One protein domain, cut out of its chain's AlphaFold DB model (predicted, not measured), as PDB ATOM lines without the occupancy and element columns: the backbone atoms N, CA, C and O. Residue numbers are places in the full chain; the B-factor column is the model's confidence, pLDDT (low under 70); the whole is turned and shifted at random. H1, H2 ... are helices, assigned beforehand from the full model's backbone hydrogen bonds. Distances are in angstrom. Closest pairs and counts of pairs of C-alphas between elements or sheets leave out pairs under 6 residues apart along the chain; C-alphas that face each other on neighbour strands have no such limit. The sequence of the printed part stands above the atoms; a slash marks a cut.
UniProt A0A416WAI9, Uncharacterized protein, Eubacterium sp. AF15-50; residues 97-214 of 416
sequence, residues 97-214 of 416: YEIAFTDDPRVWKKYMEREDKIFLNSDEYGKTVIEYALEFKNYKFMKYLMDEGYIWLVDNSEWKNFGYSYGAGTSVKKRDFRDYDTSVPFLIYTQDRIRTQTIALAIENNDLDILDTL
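AT A GLANCE: This is residues 97 to 214 of the 416 residues of an uncharacterized protein of Eubacterium sp. AF15-50 (UniProt A0A416WAI9). Six helices stand as three pairs in a row, H1 with H2, H3 with H4 in the middle, and the hairpin of H6 and H7 at the far side, while H5 runs lengthwise to the row, along one side of it, beside its middle and past the ends of the helices. The long stretch of residues 148 to 182 passes beside H5 along that same side of the row and makes two loops away from the helices, around residues 156 to 164 and residues 176 to 180. The printed part has 118 residues with seven named helices, H1 to H7 in chain order, and no named strand; the class is all helix, though under half of the residues, 56, are in named elements. The whole is compact, with a radius of gyration of the C-alphas of 14.0 A and spans of 34 by 34 by 24 A.

HOW THE PARTS SIT: The longest helix, H6, residues 192 to 204, forms a helical hairpin with H7, residues 208 to 213: they touch at a shallow tilt of 17 degrees, opposite ways, with the C-alphas of Ile 199 and Leu 211 closest at 6.1 A. With residues 198 to 202 alone H6 touches H4, residues 139 to 147, at a steep tilt of 63 degrees, the closest C-alphas being those of Tyr 139 and Leu 201, 5.9 A apart. H4 is the hub, touching three helices. It forms a helical hairpin with H3, residues 129 to 135, at a steep tilt of 40 degrees, opposite ways; the C-alphas of Ala 133 and Met 142 are closest at 6.9 A. H4 and H2, residues 105 to 112, only just touch, with 3 pairs of C-alphas within 8 A, the closest those of Trp 108 and Phe 141 at 7.6 A. H1, residues 97 to 101, touches H3, where the C-alphas of Ala 100 and Ala 133 are closest at 4.4 A. H5, residues 183 to 190, touches no helix; it is close to H3 but not clearly touching, with the C-alphas of Ile 130 and Val 184 closest at 7.7 A. H2 and H7 are apart. In each of the seven helices every O i to N i+4 pair is within hydrogen-bond range.

IN THESE COORDINATES: H1 begins at C-alpha 97, (130.497, 151.095, 133.696). H6 is 18.6 A long from first to last C-alpha, H4 12.0 A, H5 10.8 A and H2 10.5 A. H7 ends at C-alpha 213, (112.130, 137.245, 146.690). Residues 151 to 152 pair with residues 169 to 170, antiparallel.

THE WHOLE: The C-alphas farthest apart are those of Phe 177 and Asn 206, at 42.9 A. The printed part has no cut. The links from H2 to H3 and from H4 to H5 are long, with 16 and 35 residues. The mean pLDDT of the printed part is 86.2; residues 156 to 164, 176 to 180 and 189 to 191 are under 70.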
ATOM      1  N   TYR A  97     130.117 152.129 134.655       87.12
ATOM      2  CA  TYR A  97     130.497 151.095 133.696       87.12
ATOM      3  C   TYR A  97     131.446 150.048 134.304       87.12
ATOM      4  O   TYR A  97     131.150 148.856 134.292       87.12
ATOM      5  N   GLU A  98     132.576 150.476 134.877       85.31
ATOM      6  CA  GLU A  98     133.586 149.561 135.438       85.31
ATOM      7  C   GLU A  98     133.041 148.752 136.619       85.31
ATOM      8  O   GLU A  98     133.360 147.572 136.767       85.31
ATOM      9  N   ILE A  99     132.189 149.368 137.441       92.06
ATOM     10  CA  ILE A  99     131.550 148.702 138.579       92.06
ATOM     11  C   ILE A  99     130.526 147.668 138.149       92.06
ATOM     12  O   ILE A  99     130.456 146.591 138.738       92.06
ATOM     13  N   ALA A 100     129.756 147.972 137.113       93.06
ATOM     14  CA  ALA A 100     128.838 147.012 136.539       93.06
ATOM     15  C   ALA A 100     129.563 145.861 135.827       93.06
ATOM     16  O   ALA A 100     129.004 144.775 135.717       93.06
ATOM     17  N   PHE A 101     130.785 146.075 135.331       85.94
ATOM     18  CA  PHE A 101     131.549 145.061 134.599       85.94
ATOM     19  C   PHE A 101     132.382 144.151 135.511       85.94
ATOM     20  O   PHE A 101     132.613 142.988 135.191       85.94
ATOM     21  N   THR A 102     132.866 144.672 136.638       86.94
ATOM     22  CA  THR A 102     133.720 143.910 137.559       86.94
ATOM     23  C   THR A 102     132.951 142.862 138.364       86.94
ATOM     24  O   THR A 102     131.787 143.047 138.704       86.94
ATOM     25  N   ASP A 103     133.654 141.795 138.742       88.69
ATOM     26  CA  ASP A 103     133.164 140.679 139.561       88.69
ATOM     27  C   ASP A 103     133.751 140.682 140.992       88.69
ATOM     28  O   ASP A 103     133.620 139.694 141.715       88.69
ATOM     29  N   ASP A 104     134.450 141.751 141.405       87.06
ATOM     30  CA  ASP A 104     135.139 141.832 142.703       87.06
ATOM     31  C   ASP A 104     134.271 142.517 143.782       87.06
ATOM     32  O   ASP A 104     134.121 143.745 143.764       87.06
ATOM     33  N   PRO A 105     133.782 141.787 144.805       90.69
ATOM     34  CA  PRO A 105     132.956 142.375 145.860       90.69
ATOM     35  C   PRO A 105     133.660 143.462 146.675       90.69
ATOM     36  O   PRO A 105     133.011 144.344 147.234       90.69
ATOM     37  N   ARG A 106     134.999 143.451 146.740       88.25
ATOM     38  CA  ARG A 106     135.767 144.497 147.438       88.25
ATOM     39  C   ARG A 106     135.662 145.829 146.705       88.25
ATOM     40  O   ARG A 106     135.640 146.884 147.338       88.25
ATOM     41  N   VAL A 107     135.591 145.770 145.377       87.56
ATOM     42  CA  VAL A 107     135.398 146.934 144.514       87.56
ATOM     43  C   VAL A 107     133.978 147.475 144.680       87.56
ATOM     44  O   VAL A 107     133.823 148.675 144.903       87.56
ATOM     45  N   TRP A 108     132.964 146.606 144.700       94.44
ATOM     46  CA  TRP A 108     131.577 147.005 144.968       94.44
ATOM     47  C   TRP A 108     131.405 147.642 146.346       94.44
ATOM     48  O   TRP A 108     130.795 148.701 146.463       94.44
ATOM     49  N   LYS A 109     131.999 147.059 147.390       91.94
ATOM     50  CA  LYS A 109     131.968 147.636 148.736       91.94
ATOM     51  C   LYS A 109     132.573 149.038 148.765       91.94
ATOM     52  O   LYS A 109     131.921 149.979 149.213       91.94
ATOM     53  N   LYS A 110     133.782 149.197 148.213       88.50
ATOM     54  CA  LYS A 110     134.450 150.503 148.124       88.50
ATOM     55  C   LYS A 110     133.607 151.519 147.351       88.50
ATOM     56  O   LYS A 110     133.597 152.688 147.721       88.50
ATOM     57  N   TYR A 111     132.913 151.087 146.298       90.56
ATOM     58  CA  TYR A 111     132.003 151.921 145.515       90.56
ATOM     59  C   TYR A 111     130.786 152.392 146.322       90.56
ATOM     60  O   TYR A 111     130.472 153.583 146.316       90.56
ATOM     61  N   MET A 112     130.140 151.492 147.068       92.88
ATOM     62  CA  MET A 112     128.963 151.827 147.880       92.88
ATOM     63  C   MET A 112     129.300 152.713 149.091       92.88
ATOM     64  O   MET A 112     128.481 153.532 149.516       92.88
ATOM     65  N   GLU A 113     130.518 152.606 149.626       89.38
ATOM     66  CA  GLU A 113     131.002 153.410 150.757       89.38
ATOM     67  C   GLU A 113     131.412 154.842 150.372       89.38
ATOM     68  O   GLU A 113     131.661 155.667 151.255       89.38
ATOM     69  N   ARG A 114     131.447 155.184 149.077       82.56
ATOM     70  CA  ARG A 114     131.888 156.509 148.621       82.56
ATOM     71  C   ARG A 114     131.048 157.637 149.219       82.56
ATOM     72  O   ARG A 114     129.817 157.567 149.311       82.56
ATOM     73  N   GLU A 115     131.721 158.727 149.575       81.88
ATOM     74  CA  GLU A 115     131.079 159.941 150.089       81.88
ATOM     75  C   GLU A 115     130.327 160.714 149.000       81.88
ATOM     76  O   GLU A 115     129.317 161.354 149.281       81.88
ATOM     77  N   ASP A 116     130.775 160.620 147.745       79.44
ATOM     78  CA  ASP A 116     130.190 161.351 146.617       79.44
ATOM     79  C   ASP A 116     128.873 160.761 146.089       79.44
ATOM     80  O   ASP A 116     128.225 161.396 145.259       79.44
ATOM     81  N   LYS A 117     128.462 159.588 146.592       84.75
ATOM     82  CA  LYS A 117     127.192 158.910 146.276       84.75
ATOM     83  C   LYS A 117     126.936 158.748 144.775       84.75
ATOM     84  O   LYS A 117     125.793 158.819 144.328       84.75
ATOM     85  N   ILE A 118     127.987 158.467 144.000       87.38
ATOM     86  CA  ILE A 118     127.882 158.237 142.550       87.38
ATOM     87  C   ILE A 118     126.855 157.149 142.183       87.38
ATOM     88  O   ILE A 118     126.166 157.305 141.184       87.38
ATOM     89  N   PHE A 119     126.652 156.136 143.040       93.44
ATOM     90  CA  PHE A 119     125.592 155.127 142.902       93.44
ATOM     91  C   PHE A 119     124.210 155.722 142.617       93.44
ATOM     92  O   PHE A 119     123.461 155.171 141.822       93.44
ATOM     93  N   LEU A 120     123.865 156.856 143.234       92.88
ATOM     94  CA  LEU A 120     122.547 157.471 143.068       92.88
ATOM     95  C   LEU A 120     122.370 158.195 141.723       92.88
ATOM     96  O   LEU A 120     121.268 158.664 141.432       92.88
ATOM     97  N   ASN A 121     123.425 158.299 140.911       89.50
ATOM     98  CA  ASN A 121     123.478 159.153 139.732       89.50
ATOM     99  C   ASN A 121     123.803 158.375 138.454       89.50
ATOM    100  O   ASN A 121     124.510 157.366 138.455       89.50
ATOM    101  N   SER A 122     123.302 158.909 137.347       90.12
ATOM    102  CA  SER A 122     123.748 158.543 136.009       90.12
ATOM    103  C   SER A 122     125.138 159.115 135.724       90.12
ATOM    104  O   SER A 122     125.499 160.167 136.258       90.12
ATOM    105  N   ASP A 123     125.892 158.442 134.864       86.62
ATOM    106  CA  ASP A 123     127.143 158.961 134.316       86.62
ATOM    107  C   ASP A 123     126.903 159.923 133.132       86.62
ATOM    108  O   ASP A 123     125.769 160.317 132.838       86.62
ATOM    109  N   GLU A 124     127.971 160.326 132.445       80.62
ATOM    110  CA  GLU A 124     127.934 161.220 131.283       80.62
ATOM    111  C   GLU A 124     127.138 160.678 130.085       80.62
ATOM    112  O   GLU A 124     126.711 161.462 129.234       80.62
ATOM    113  N   TYR A 125     126.893 159.364 130.026       80.25
ATOM    114  CA  TYR A 125     126.054 158.721 129.013       80.25
ATOM    115  C   TYR A 125     124.584 158.639 129.437       80.25
ATOM    116  O   TYR A 125     123.751 158.108 128.699       80.25
ATOM    117  N   GLY A 126     124.247 159.172 130.613       86.81
ATOM    118  CA  GLY A 126     122.902 159.143 131.167       86.81
ATOM    119  C   GLY A 126     122.533 157.809 131.816       86.81
ATOM    120  O   GLY A 126     121.382 157.656 132.220       86.81
ATOM    121  N   LYS A 127     123.486 156.883 131.993       90.31
ATOM    122  CA  LYS A 127     123.227 155.536 132.516       90.31
ATOM    123  C   LYS A 127     123.685 155.357 133.957       90.31
ATOM    124  O   LYS A 127     124.739 155.828 134.388       90.31
ATOM    125  N   THR A 128     122.876 154.638 134.718       94.44
ATOM    126  CA  THR A 128     123.196 154.214 136.081       94.44
ATOM    127  C   THR A 128     124.006 152.919 136.082       94.44
ATOM    128  O   THR A 128     124.007 152.149 135.122       94.44
ATOM    129  N   VAL A 129     124.659 152.629 137.207       95.56
ATOM    130  CA  VAL A 129     125.351 151.348 137.418       95.56
ATOM    131  C   VAL A 129     124.408 150.141 137.317       95.56
ATOM    132  O   VAL A 129     124.824 149.083 136.859       95.56
ATOM    133  N   ILE A 130     123.130 150.295 137.690       95.88
ATOM    134  CA  ILE A 130     122.124 149.225 137.606       95.88
ATOM    135  C   ILE A 130     121.819 148.900 136.146       95.88
ATOM    136  O   ILE A 130     121.798 147.733 135.771       95.88
ATOM    137  N   GLU A 131     121.626 149.918 135.305       94.38
ATOM    138  CA  GLU A 131     121.386 149.708 133.874       94.38
ATOM    139  C   GLU A 131     122.564 148.996 133.213       94.38
ATOM    140  O   GLU A 131     122.358 148.004 132.515       94.38
ATOM    141  N   TYR A 132     123.799 149.426 133.491       95.44
ATOM    142  CA  TYR A 132     124.978 148.721 132.990       95.44
ATOM    143  C   TYR A 132     125.084 147.292 133.523       95.44
ATOM    144  O   TYR A 132     125.443 146.391 132.771       95.44
ATOM    145  N   ALA A 133     124.758 147.049 134.795       96.50
ATOM    146  CA  ALA A 133     124.820 145.707 135.368       96.50
ATOM    147  C   ALA A 133     123.837 144.758 134.674       96.50
ATOM    148  O   ALA A 133     124.180 143.610 134.396       96.50
ATOM    149  N   LEU A 134     122.644 145.248 134.328       93.94
ATOM    150  CA  LEU A 134     121.675 144.497 133.534       93.94
ATOM    151  C   LEU A 134     122.165 144.282 132.094       93.94
ATOM    152  O   LEU A 134     122.044 143.173 131.577       93.94
ATOM    153  N   GLU A 135     122.769 145.294 131.461       93.00
ATOM    154  CA  GLU A 135     123.348 145.179 130.111       93.00
ATOM    155  C   GLU A 135     124.498 144.167 130.041       93.00
ATOM    156  O   GLU A 135     124.562 143.368 129.108       93.00
ATOM    157  N   PHE A 136     125.385 144.157 131.038       93.50
ATOM    158  CA  PHE A 136     126.488 143.196 131.137       93.50
ATOM    159  C   PHE A 136     126.073 141.856 131.734       93.50
ATOM    160  O   PHE A 136     126.910 140.964 131.858       93.50
ATOM    161  N   LYS A 137     124.796 141.701 132.105       94.31
ATOM    162  CA  LYS A 137     124.278 140.521 132.799       94.31
ATOM    163  C   LYS A 137     125.055 140.187 134.083       94.31
ATOM    164  O   LYS A 137     125.194 139.019 134.448       94.31
ATOM    165  N   ASN A 138     125.551 141.201 134.793       96.69
ATOM    166  CA  ASN A 138     126.273 141.033 136.052       96.69
ATOM    167  C   ASN A 138     125.302 140.749 137.206       96.69
ATOM    168  O   ASN A 138     124.993 141.596 138.048       96.69
ATOM    169  N   TYR A 139     124.814 139.511 137.230       97.50
ATOM    170  CA  TYR A 139     123.888 139.035 138.246       97.50
ATOM    171  C   TYR A 139     124.484 139.080 139.655       97.50
ATOM    172  O   TYR A 139     123.781 139.402 140.609       97.50
ATOM    173  N   LYS A 140     125.786 138.802 139.800       97.94
ATOM    174  CA  LYS A 140     126.454 138.792 141.106       97.94
ATOM    175  C   LYS A 140     126.414 140.171 141.762       97.94
ATOM    176  O   LYS A 140     126.140 140.252 142.955       97.94
ATOM    177  N   PHE A 141     126.632 141.238 140.990       97.94
ATOM    178  CA  PHE A 141     126.516 142.600 141.502       97.94
ATOM    179  C   PHE A 141     125.069 142.956 141.856       97.94
ATOM    180  O   PHE A 141     124.816 143.484 142.937       97.94
ATOM    181  N   MET A 142     124.105 142.611 140.992       97.31
ATOM    182  CA  MET A 142     122.679 142.824 141.284       97.31
ATOM    183  C   MET A 142     122.251 142.116 142.572       97.31
ATOM    184  O   MET A 142     121.582 142.714 143.413       97.31
ATOM    185  N   LYS A 143     122.683 140.865 142.753       97.88
ATOM    186  CA  LYS A 143     122.435 140.086 143.965       97.88
ATOM    187  C   LYS A 143     123.117 140.703 145.185       97.88
ATOM    188  O   LYS A 143     122.454 140.897 146.192       97.88
ATOM    189  N   TYR A 144     124.382 141.114 145.075       98.06
ATOM    190  CA  TYR A 144     125.095 141.826 146.143       98.06
ATOM    191  C   TYR A 144     124.336 143.075 146.622       98.06
ATOM    192  O   TYR A 144     124.201 143.288 147.824       98.06
ATOM    193  N   LEU A 145     123.803 143.887 145.702       97.38
ATOM    194  CA  LEU A 145     123.029 145.075 146.071       97.38
ATOM    195  C   LEU A 145     121.750 144.733 146.854       97.38
ATOM    196  O   LEU A 145     121.358 145.510 147.725       97.38
ATOM    197  N   MET A 146     121.099 143.609 146.544       96.06
ATOM    198  CA  MET A 146     119.902 143.148 147.256       96.06
ATOM    199  C   MET A 146     120.246 142.508 148.605       96.06
ATOM    200  O   MET A 146     119.643 142.868 149.613       96.06
ATOM    201  N   ASP A 147     121.241 141.619 148.640       96.62
ATOM    202  CA  ASP A 147     121.662 140.893 149.845       96.62
ATOM    203  C   ASP A 147     122.160 141.854 150.941       96.62
ATOM    204  O   ASP A 147     121.837 141.686 152.116       96.62
ATOM    205  N   GLU A 148     122.889 142.910 150.562       96.75
ATOM    206  CA  GLU A 148     123.354 143.955 151.488       96.75
ATOM    207  C   GLU A 148     122.275 145.014 151.805       96.75
ATOM    208  O   GLU A 148     122.520 145.964 152.553       96.75
ATOM    209  N   GLY A 149     121.072 144.896 151.232       94.38
ATOM    210  CA  GLY A 149     119.966 145.829 151.460       94.38
ATOM    211  C   GLY A 149     120.198 147.231 150.885       94.38
ATOM    212  O   GLY A 149     119.592 148.209 151.342       94.38
ATOM    213  N   TYR A 150     121.078 147.371 149.889       95.69
ATOM    214  CA  TYR A 150     121.270 148.636 149.181       95.69
ATOM    215  C   TYR A 150     120.087 148.970 148.280       95.69
ATOM    216  O   TYR A 150     119.732 150.146 148.166       95.69
ATOM    217  N   ILE A 151     119.470 147.957 147.669       94.06
ATOM    218  CA  ILE A 151     118.248 148.087 146.873       94.06
ATOM    219  C   ILE A 151     117.231 147.013 147.253       94.06
ATOM    220  O   ILE A 151     117.592 145.930 147.704       94.06
ATOM    221  N   TRP A 152     115.961 147.295 146.990       92.69
ATOM    222  CA  TRP A 152     114.891 146.302 146.948       92.69
ATOM    223  C   TRP A 152     114.008 146.587 145.738       92.69
ATOM    224  O   TRP A 152     113.754 147.745 145.405       92.69
ATOM    225  N   LEU A 153     113.564 145.525 145.069       90.75
ATOM    226  CA  LEU A 153     112.707 145.604 143.877       90.75
ATOM    227  C   LEU A 153     111.260 145.166 144.159       90.75
ATOM    228  O   LEU A 153     110.414 145.222 143.268       90.75
ATOM    229  N   VAL A 154     111.013 144.722 145.392       88.44
ATOM    230  CA  VAL A 154     109.713 144.381 145.965       88.44
ATOM    231  C   VAL A 154     109.715 144.891 147.408       88.44
ATOM    232  O   VAL A 154     110.613 144.557 148.183       88.44
ATOM    233  N   ASP A 155     108.737 145.713 147.771       82.50
ATOM    234  CA  ASP A 155     108.472 146.156 149.136       82.50
ATOM    235  C   ASP A 155     107.318 145.339 149.731       82.50
ATOM    236  O   ASP A 155     106.137 145.599 149.501       82.50
ATOM    237  N   ASN A 156     107.683 144.340 150.534       66.44
ATOM    238  CA  ASN A 156     106.730 143.466 151.222       66.44
ATOM    239  C   ASN A 156     106.170 144.078 152.523       66.44
ATOM    240  O   ASN A 156     105.362 143.435 153.192       66.44
ATOM    241  N   SER A 157     106.622 145.271 152.931       64.94
ATOM    242  CA  SER A 157     106.303 145.840 154.247       64.94
ATOM    243  C   SER A 157     105.004 146.641 154.261       64.94
ATOM    244  O   SER A 157     104.257 146.595 155.240       64.94
ATOM    245  N   GLU A 158     104.701 147.350 153.172       54.66
ATOM    246  CA  GLU A 158     103.543 148.231 153.077       54.66
ATOM    247  C   GLU A 158     102.968 148.218 151.659       54.66
ATOM    248  O   GLU A 158     103.288 149.053 150.815       54.66
ATOM    249  N   TRP A 159     102.039 147.297 151.401       53.91
ATOM    250  CA  TRP A 159     101.249 147.274 150.170       53.91
ATOM    251  C   TRP A 159     100.194 148.402 150.209       53.91
ATOM    252  O   TRP A 159      99.000 148.177 150.380       53.91
ATOM    253  N   LYS A 160     100.655 149.663 150.197       49.28
ATOM    254  CA  LYS A 160      99.828 150.855 150.481       49.28
ATOM    255  C   LYS A 160      99.444 151.676 149.256       49.28
ATOM    256  O   LYS A 160      98.535 152.494 149.354       49.28
ATOM    257  N   ASN A 161     100.064 151.438 148.103       48.81
ATOM    258  CA  ASN A 161      99.774 152.186 146.881       48.81
ATOM    259  C   ASN A 161      99.329 151.231 145.770       48.81
ATOM    260  O   ASN A 161     100.149 150.725 145.017       48.81
ATOM    261  N   PHE A 162      98.016 150.980 145.727       51.62
ATOM    262  CA  PHE A 162      97.226 150.489 144.591       51.62
ATOM    263  C   PHE A 162      98.004 149.749 143.485       51.62
ATOM    264  O   PHE A 162      98.498 150.412 142.587       51.62
ATOM    265  N   GLY A 163      98.052 148.409 143.516       54.88
ATOM    266  CA  GLY A 163      98.024 147.475 142.363       54.88
ATOM    267  C   GLY A 163      98.873 147.704 141.095       54.88
ATOM    268  O   GLY A 163      98.656 147.004 140.108       54.88
ATOM    269  N   TYR A 164      99.789 148.672 141.069       60.44
ATOM    270  CA  TYR A 164     100.522 149.102 139.870       60.44
ATOM    271  C   TYR A 164     102.028 148.837 139.960       60.44
ATOM    272  O   TYR A 164     102.725 148.895 138.949       60.44
ATOM    273  N   SER A 165     102.553 148.560 141.154       71.88
ATOM    274  CA  SER A 165     103.941 148.150 141.359       71.88
ATOM    275  C   SER A 165     104.085 147.360 142.657       71.88
ATOM    276  O   SER A 165     103.194 147.367 143.507       71.88
ATOM    277  N   TYR A 166     105.223 146.688 142.816       79.12
ATOM    278  CA  TYR A 166     105.576 145.999 144.056       79.12
ATOM    279  C   TYR A 166     106.236 146.894 145.099       79.12
ATOM    280  O   TYR A 166     106.579 146.415 146.169       79.12
ATOM    281  N   GLY A 167     106.423 148.181 144.799       79.12
ATOM    282  CA  GLY A 167     107.304 149.040 145.578       79.12
ATOM    283  C   GLY A 167     108.769 148.639 145.392       79.12
ATOM    284  O   GLY A 167     109.132 147.468 145.354       79.12
ATOM    285  N   ALA A 168     109.629 149.632 145.224       86.94
ATOM    286  CA  ALA A 168     111.050 149.410 145.050       86.94
ATOM    287  C   ALA A 168     111.800 150.655 145.529       86.94
ATOM    288  O   ALA A 168     111.260 151.766 145.504       86.94
ATOM    289  N   GLY A 169     113.034 150.488 145.989       89.38
ATOM    290  CA  GLY A 169     113.786 151.599 146.549       89.38
ATOM    291  C   GLY A 169     115.243 151.286 146.830       89.38
ATOM    292  O   GLY A 169     115.781 150.252 146.437       89.38
ATOM    293  N   THR A 170     115.890 152.241 147.491       91.88
ATOM    294  CA  THR A 170     117.283 152.146 147.911       91.88
ATOM    295  C   THR A 170     117.470 152.735 149.301       91.88
ATOM    296  O   THR A 170     116.833 153.726 149.664       91.88
ATOM    297  N   SER A 171     118.365 152.130 150.082       92.81
ATOM    298  CA  SER A 171     118.746 152.616 151.411       92.81
ATOM    299  C   SER A 171     119.797 153.731 151.354       92.81
ATOM    300  O   SER A 171     120.063 154.391 152.364       92.81
ATOM    301  N   VAL A 172     120.391 153.979 150.179       91.62
ATOM    302  CA  VAL A 172     121.435 154.990 150.007       91.62
ATOM    303  C   VAL A 172     120.809 156.383 150.059       91.62
ATOM    304  O   VAL A 172     120.036 156.784 149.190       91.62
ATOM    305  N   LYS A 173     121.142 157.137 151.109       89.19
ATOM    306  CA  LYS A 173     120.606 158.483 151.338       89.19
ATOM    307  C   LYS A 173     121.211 159.498 150.371       89.19
ATOM    308  O   LYS A 173     122.423 159.508 150.152       89.19
ATOM    309  N   LYS A 174     120.354 160.386 149.864       86.56
ATOM    310  CA  LYS A 174     120.761 161.575 149.106       86.56
ATOM    311  C   LYS A 174     121.594 162.505 149.983       86.56
ATOM    312  O   LYS A 174     121.426 162.526 151.203       86.56
ATOM    313  N   ARG A 175     122.464 163.292 149.357       82.69
ATOM    314  CA  ARG A 175     123.220 164.338 150.052       82.69
ATOM    315  C   ARG A 175     122.299 165.503 150.428       82.69
ATOM    316  O   ARG A 175     121.469 165.928 149.626       82.69
ATOM    317  N   ASP A 176     122.482 166.045 151.631       67.62
ATOM    318  CA  ASP A 176     121.808 167.271 152.058       67.62
ATOM    319  C   ASP A 176     122.240 168.397 151.109       67.62
ATOM    320  O   ASP A 176     123.440 168.643 150.993       67.62
ATOM    321  N   PHE A 177     121.285 169.066 150.442       54.62
ATOM    322  CA  PHE A 177     121.435 170.354 149.731       54.62
ATOM    323  C   PHE A 177     121.366 170.387 148.183       54.62
ATOM    324  O   PHE A 177     121.511 171.475 147.628       54.62
ATOM    325  N   ARG A 178     121.106 169.303 147.430       52.12
ATOM    326  CA  ARG A 178     120.922 169.433 145.960       52.12
ATOM    327  C   ARG A 178     119.915 168.447 145.350       52.12
ATOM    328  O   ARG A 178     119.825 167.320 145.810       52.12
ATOM    329  N   ASP A 179     119.267 168.842 144.246       54.47
ATOM    330  CA  ASP A 179     118.386 167.995 143.403       54.47
ATOM    331  C   ASP A 179     119.135 166.908 142.586       54.47
ATOM    332  O   ASP A 179     118.558 166.260 141.709       54.47
ATOM    333  N   TYR A 180     120.426 166.688 142.859       64.94
ATOM    334  CA  TYR A 180     121.190 165.546 142.342       64.94
ATOM    335  C   TYR A 180     120.863 164.286 143.178       64.94
ATOM    336  O   TYR A 180     120.149 164.375 144.173       64.94
ATOM    337  N   ASP A 181     121.348 163.102 142.798       81.50
ATOM    338  CA  ASP A 181     121.090 161.820 143.485       81.50
ATOM    339  C   ASP A 181     119.669 161.254 143.276       81.50
ATOM    340  O   ASP A 181     119.078 160.621 144.158       81.50
ATOM    341  N   THR A 182     119.080 161.510 142.108       84.50
ATOM    342  CA  THR A 182     117.708 161.103 141.772       84.50
ATOM    343  C   THR A 182     117.625 159.979 140.744       84.50
ATOM    344  O   THR A 182     116.579 159.337 140.691       84.50
ATOM    345  N   SER A 183     118.695 159.685 139.992       89.12
ATOM    346  CA  SER A 183     118.662 158.727 138.878       89.12
ATOM    347  C   SER A 183     118.253 157.324 139.316       89.12
ATOM    348  O   SER A 183     117.250 156.814 138.829       89.12
ATOM    349  N   VAL A 184     118.975 156.706 140.258       90.88
ATOM    350  CA  VAL A 184     118.638 155.348 140.727       90.88
ATOM    351  C   VAL A 184     117.292 155.304 141.457       90.88
ATOM    352  O   VAL A 184     116.479 154.448 141.110       90.88
ATOM    353  N   PRO A 185     116.987 156.212 142.408       87.75
ATOM    354  CA  PRO A 185     115.666 156.241 143.028       87.75
ATOM    355  C   PRO A 185     114.525 156.359 142.012       87.75
ATOM    356  O   PRO A 185     113.528 155.658 142.139       87.75
ATOM    357  N   PHE A 186     114.670 157.203 140.987       84.25
ATOM    358  CA  PHE A 186     113.666 157.360 139.935       84.25
ATOM    359  C   PHE A 186     113.564 156.120 139.038       84.25
ATOM    360  O   PHE A 186     112.457 155.663 138.750       84.25
ATOM    361  N   LEU A 187     114.705 155.552 138.636       86.25
ATOM    362  CA  LEU A 187     114.784 154.331 137.833       86.25
ATOM    363  C   LEU A 187     114.063 153.173 138.527       86.25
ATOM    364  O   LEU A 187     113.196 152.537 137.933       86.25
ATOM    365  N   ILE A 188     114.394 152.931 139.796       83.62
ATOM    366  CA  ILE A 188     113.836 151.831 140.582       83.62
ATOM    367  C   ILE A 188     112.346 152.073 140.877       83.62
ATOM    368  O   ILE A 188     111.542 151.158 140.729       83.62
ATOM    369  N   TYR A 189     111.952 153.302 141.233       69.50
ATOM    370  CA  TYR A 189     110.557 153.634 141.557       69.50
ATOM    371  C   TYR A 189     109.595 153.433 140.377       69.50
ATOM    372  O   TYR A 189     108.416 153.143 140.580       69.50
ATOM    373  N   THR A 190     110.071 153.602 139.142       62.78
ATOM    374  CA  THR A 190     109.203 153.641 137.957       62.78
ATOM    375  C   THR A 190     109.216 152.374 137.106       62.78
ATOM    376  O   THR A 190     108.464 152.324 136.133       62.78
ATOM    377  N   GLN A 191     110.029 151.351 137.413       69.94
ATOM    378  CA  GLN A 191     110.277 150.281 136.439       69.94
ATOM    379  C   GLN A 191     110.207 148.854 136.996       69.94
ATOM    380  O   GLN A 191     111.210 148.273 137.409       69.94
ATOM    381  N   ASP A 192     109.046 148.212 136.805       80.81
ATOM    382  CA  ASP A 192     108.891 146.743 136.860       80.81
ATOM    383  C   ASP A 192     109.852 146.018 135.890       80.81
ATOM    384  O   ASP A 192     110.235 144.864 136.087       80.81
ATOM    385  N   ARG A 193     110.333 146.736 134.867       84.06
ATOM    386  CA  ARG A 193     111.392 146.283 133.962       84.06
ATOM    387  C   ARG A 193     112.669 145.868 134.703       84.06
ATOM    388  O   ARG A 193     113.228 144.831 134.371       84.06
ATOM    389  N   ILE A 194     113.114 146.625 135.711       89.88
ATOM    390  CA  ILE A 194     114.337 146.297 136.465       89.88
ATOM    391  C   ILE A 194     114.145 144.992 137.240       89.88
ATOM    392  O   ILE A 194     115.014 144.120 137.210       89.88
ATOM    393  N   ARG A 195     112.972 144.812 137.863       91.94
ATOM    394  CA  ARG A 195     112.592 143.566 138.543       91.94
ATOM    395  C   ARG A 195     112.588 142.387 137.572       91.94
ATOM    396  O   ARG A 195     113.281 141.406 137.808       91.94
ATOM    397  N   THR A 196     111.872 142.496 136.456       92.12
ATOM    398  CA  THR A 196     111.736 141.407 135.471       92.12
ATOM    399  C   THR A 196     113.046 141.064 134.754       92.12
ATOM    400  O   THR A 196     113.312 139.888 134.515       92.12
ATOM    401  N   GLN A 197     113.918 142.041 134.484       92.62
ATOM    402  CA  GLN A 197     115.270 141.776 133.973       92.62
ATOM    403  C   GLN A 197     116.161 141.101 135.026       92.62
ATOM    404  O   GLN A 197     116.907 140.182 134.697       92.62
ATOM    405  N   THR A 198     116.044 141.485 136.300       95.00
ATOM    406  CA  THR A 198     116.766 140.812 137.396       95.00
ATOM    407  C   THR A 198     116.279 139.371 137.584       95.00
ATOM    408  O   THR A 198     117.096 138.474 137.775       95.00
ATOM    409  N   ILE A 199     114.970 139.121 137.450       96.38
ATOM    410  CA  ILE A 199     114.392 137.766 137.432       96.38
ATOM    411  C   ILE A 199     114.981 136.948 136.275       96.38
ATOM    412  O   ILE A 199     115.385 135.810 136.490       96.38
ATOM    413  N   ALA A 200     115.077 137.514 135.067       96.31
ATOM    414  CA  ALA A 200     115.675 136.819 133.925       96.31
ATOM    415  C   ALA A 200     117.132 136.402 134.206       96.31
ATOM    416  O   ALA A 200     117.509 135.264 133.932       96.31
ATOM    417  N   LEU A 201     117.928 137.274 134.835       96.31
ATOM    418  CA  LEU A 201     119.286 136.932 135.269       96.31
ATOM    419  C   LEU A 201     119.308 135.843 136.350       96.31
ATOM    420  O   LEU A 201     120.146 134.943 136.293       96.31
ATOM    421  N   ALA A 202     118.389 135.885 137.317       97.56
ATOM    422  CA  ALA A 202     118.273 134.855 138.348       97.56
ATOM    423  C   ALA A 202     117.900 133.484 137.753       97.56
ATOM    424  O   ALA A 202     118.443 132.467 138.180       97.56
ATOM    425  N   ILE A 203     117.052 133.456 136.718       97.75
ATOM    426  CA  ILE A 203     116.735 132.246 135.946       97.75
ATOM    427  C   ILE A 203     117.988 131.689 135.269       97.75
ATOM    428  O   ILE A 203     118.277 130.504 135.413       97.75
ATOM    429  N   GLU A 204     118.762 132.535 134.580       94.62
ATOM    430  CA  GLU A 204     120.022 132.132 133.934       94.62
ATOM    431  C   GLU A 204     121.041 131.560 134.943       94.62
ATOM    432  O   GLU A 204     121.904 130.765 134.570       94.62
ATOM    433  N   ASN A 205     120.914 131.915 136.227       95.38
ATOM    434  CA  ASN A 205     121.762 131.443 137.323       95.38
ATOM    435  C   ASN A 205     121.101 130.367 138.215       95.38
ATOM    436  O   ASN A 205     121.720 129.934 139.186       95.38
ATOM    437  N   ASN A 206     119.888 129.899 137.889       95.12
ATOM    438  CA  ASN A 206     119.097 128.938 138.678       95.12
ATOM    439  C   ASN A 206     118.918 129.318 140.166       95.12
ATOM    440  O   ASN A 206     118.876 128.444 141.037       95.12
ATOM    441  N   ASP A 207     118.811 130.611 140.465       97.19
ATOM    442  CA  ASP A 207     118.691 131.128 141.832       97.19
ATOM    443  C   ASP A 207     117.215 131.275 142.237       97.19
ATOM    444  O   ASP A 207     116.614 132.345 142.114       97.19
ATOM    445  N   LEU A 208     116.612 130.164 142.675       96.31
ATOM    446  CA  LEU A 208     115.191 130.105 143.040       96.31
ATOM    447  C   LEU A 208     114.835 131.012 144.228       96.31
ATOM    448  O   LEU A 208     113.735 131.557 144.249       96.31
ATOM    449  N   ASP A 209     115.760 131.225 145.166       96.12
ATOM    450  CA  ASP A 209     115.529 132.078 146.338       96.12
ATOM    451  C   ASP A 209     115.293 133.534 145.907       96.12
ATOM    452  O   ASP A 209     114.408 134.230 146.418       96.12
ATOM    453  N   ILE A 210     116.042 133.992 144.898       96.44
ATOM    454  CA  ILE A 210     115.845 135.316 144.306       96.44
ATOM    455  C   ILE A 210     114.575 135.363 143.449       96.44
ATOM    456  O   ILE A 210     113.903 136.396 143.428       96.44
ATOM    457  N   LEU A 211     114.176 134.261 142.801       96.50
ATOM    458  CA  LEU A 211     112.880 134.197 142.112       96.50
ATOM    459  C   LEU A 211     111.695 134.338 143.077       96.50
ATOM    460  O   LEU A 211     110.714 134.991 142.721       96.50
ATOM    461  N   ASP A 212     111.762 133.738 144.266       93.69
ATOM    462  CA  ASP A 212     110.736 133.910 145.302       93.69
ATOM    463  C   ASP A 212     110.767 135.340 145.865       93.69
ATOM    464  O   ASP A 212     109.729 135.996 145.934       93.69
ATOM    465  N   THR A 213     111.955 135.874 146.170       92.69
ATOM    466  CA  THR A 213     112.130 137.245 146.690       92.69
ATOM    467  C   THR A 213     111.560 138.309 145.747       92.69
ATOM    468  O   THR A 213     110.971 139.292 146.193       92.69
ATOM    469  N   LEU A 214     111.716 138.112 144.435       92.88
ATOM    470  CA  LEU A 214     111.247 139.040 143.401       92.88
ATOM    471  C   LEU A 214     109.836 138.731 142.882       92.88
ATOM    472  O   LEU A 214     109.387 139.377 141.928       92.88
TER     473      LEU A 214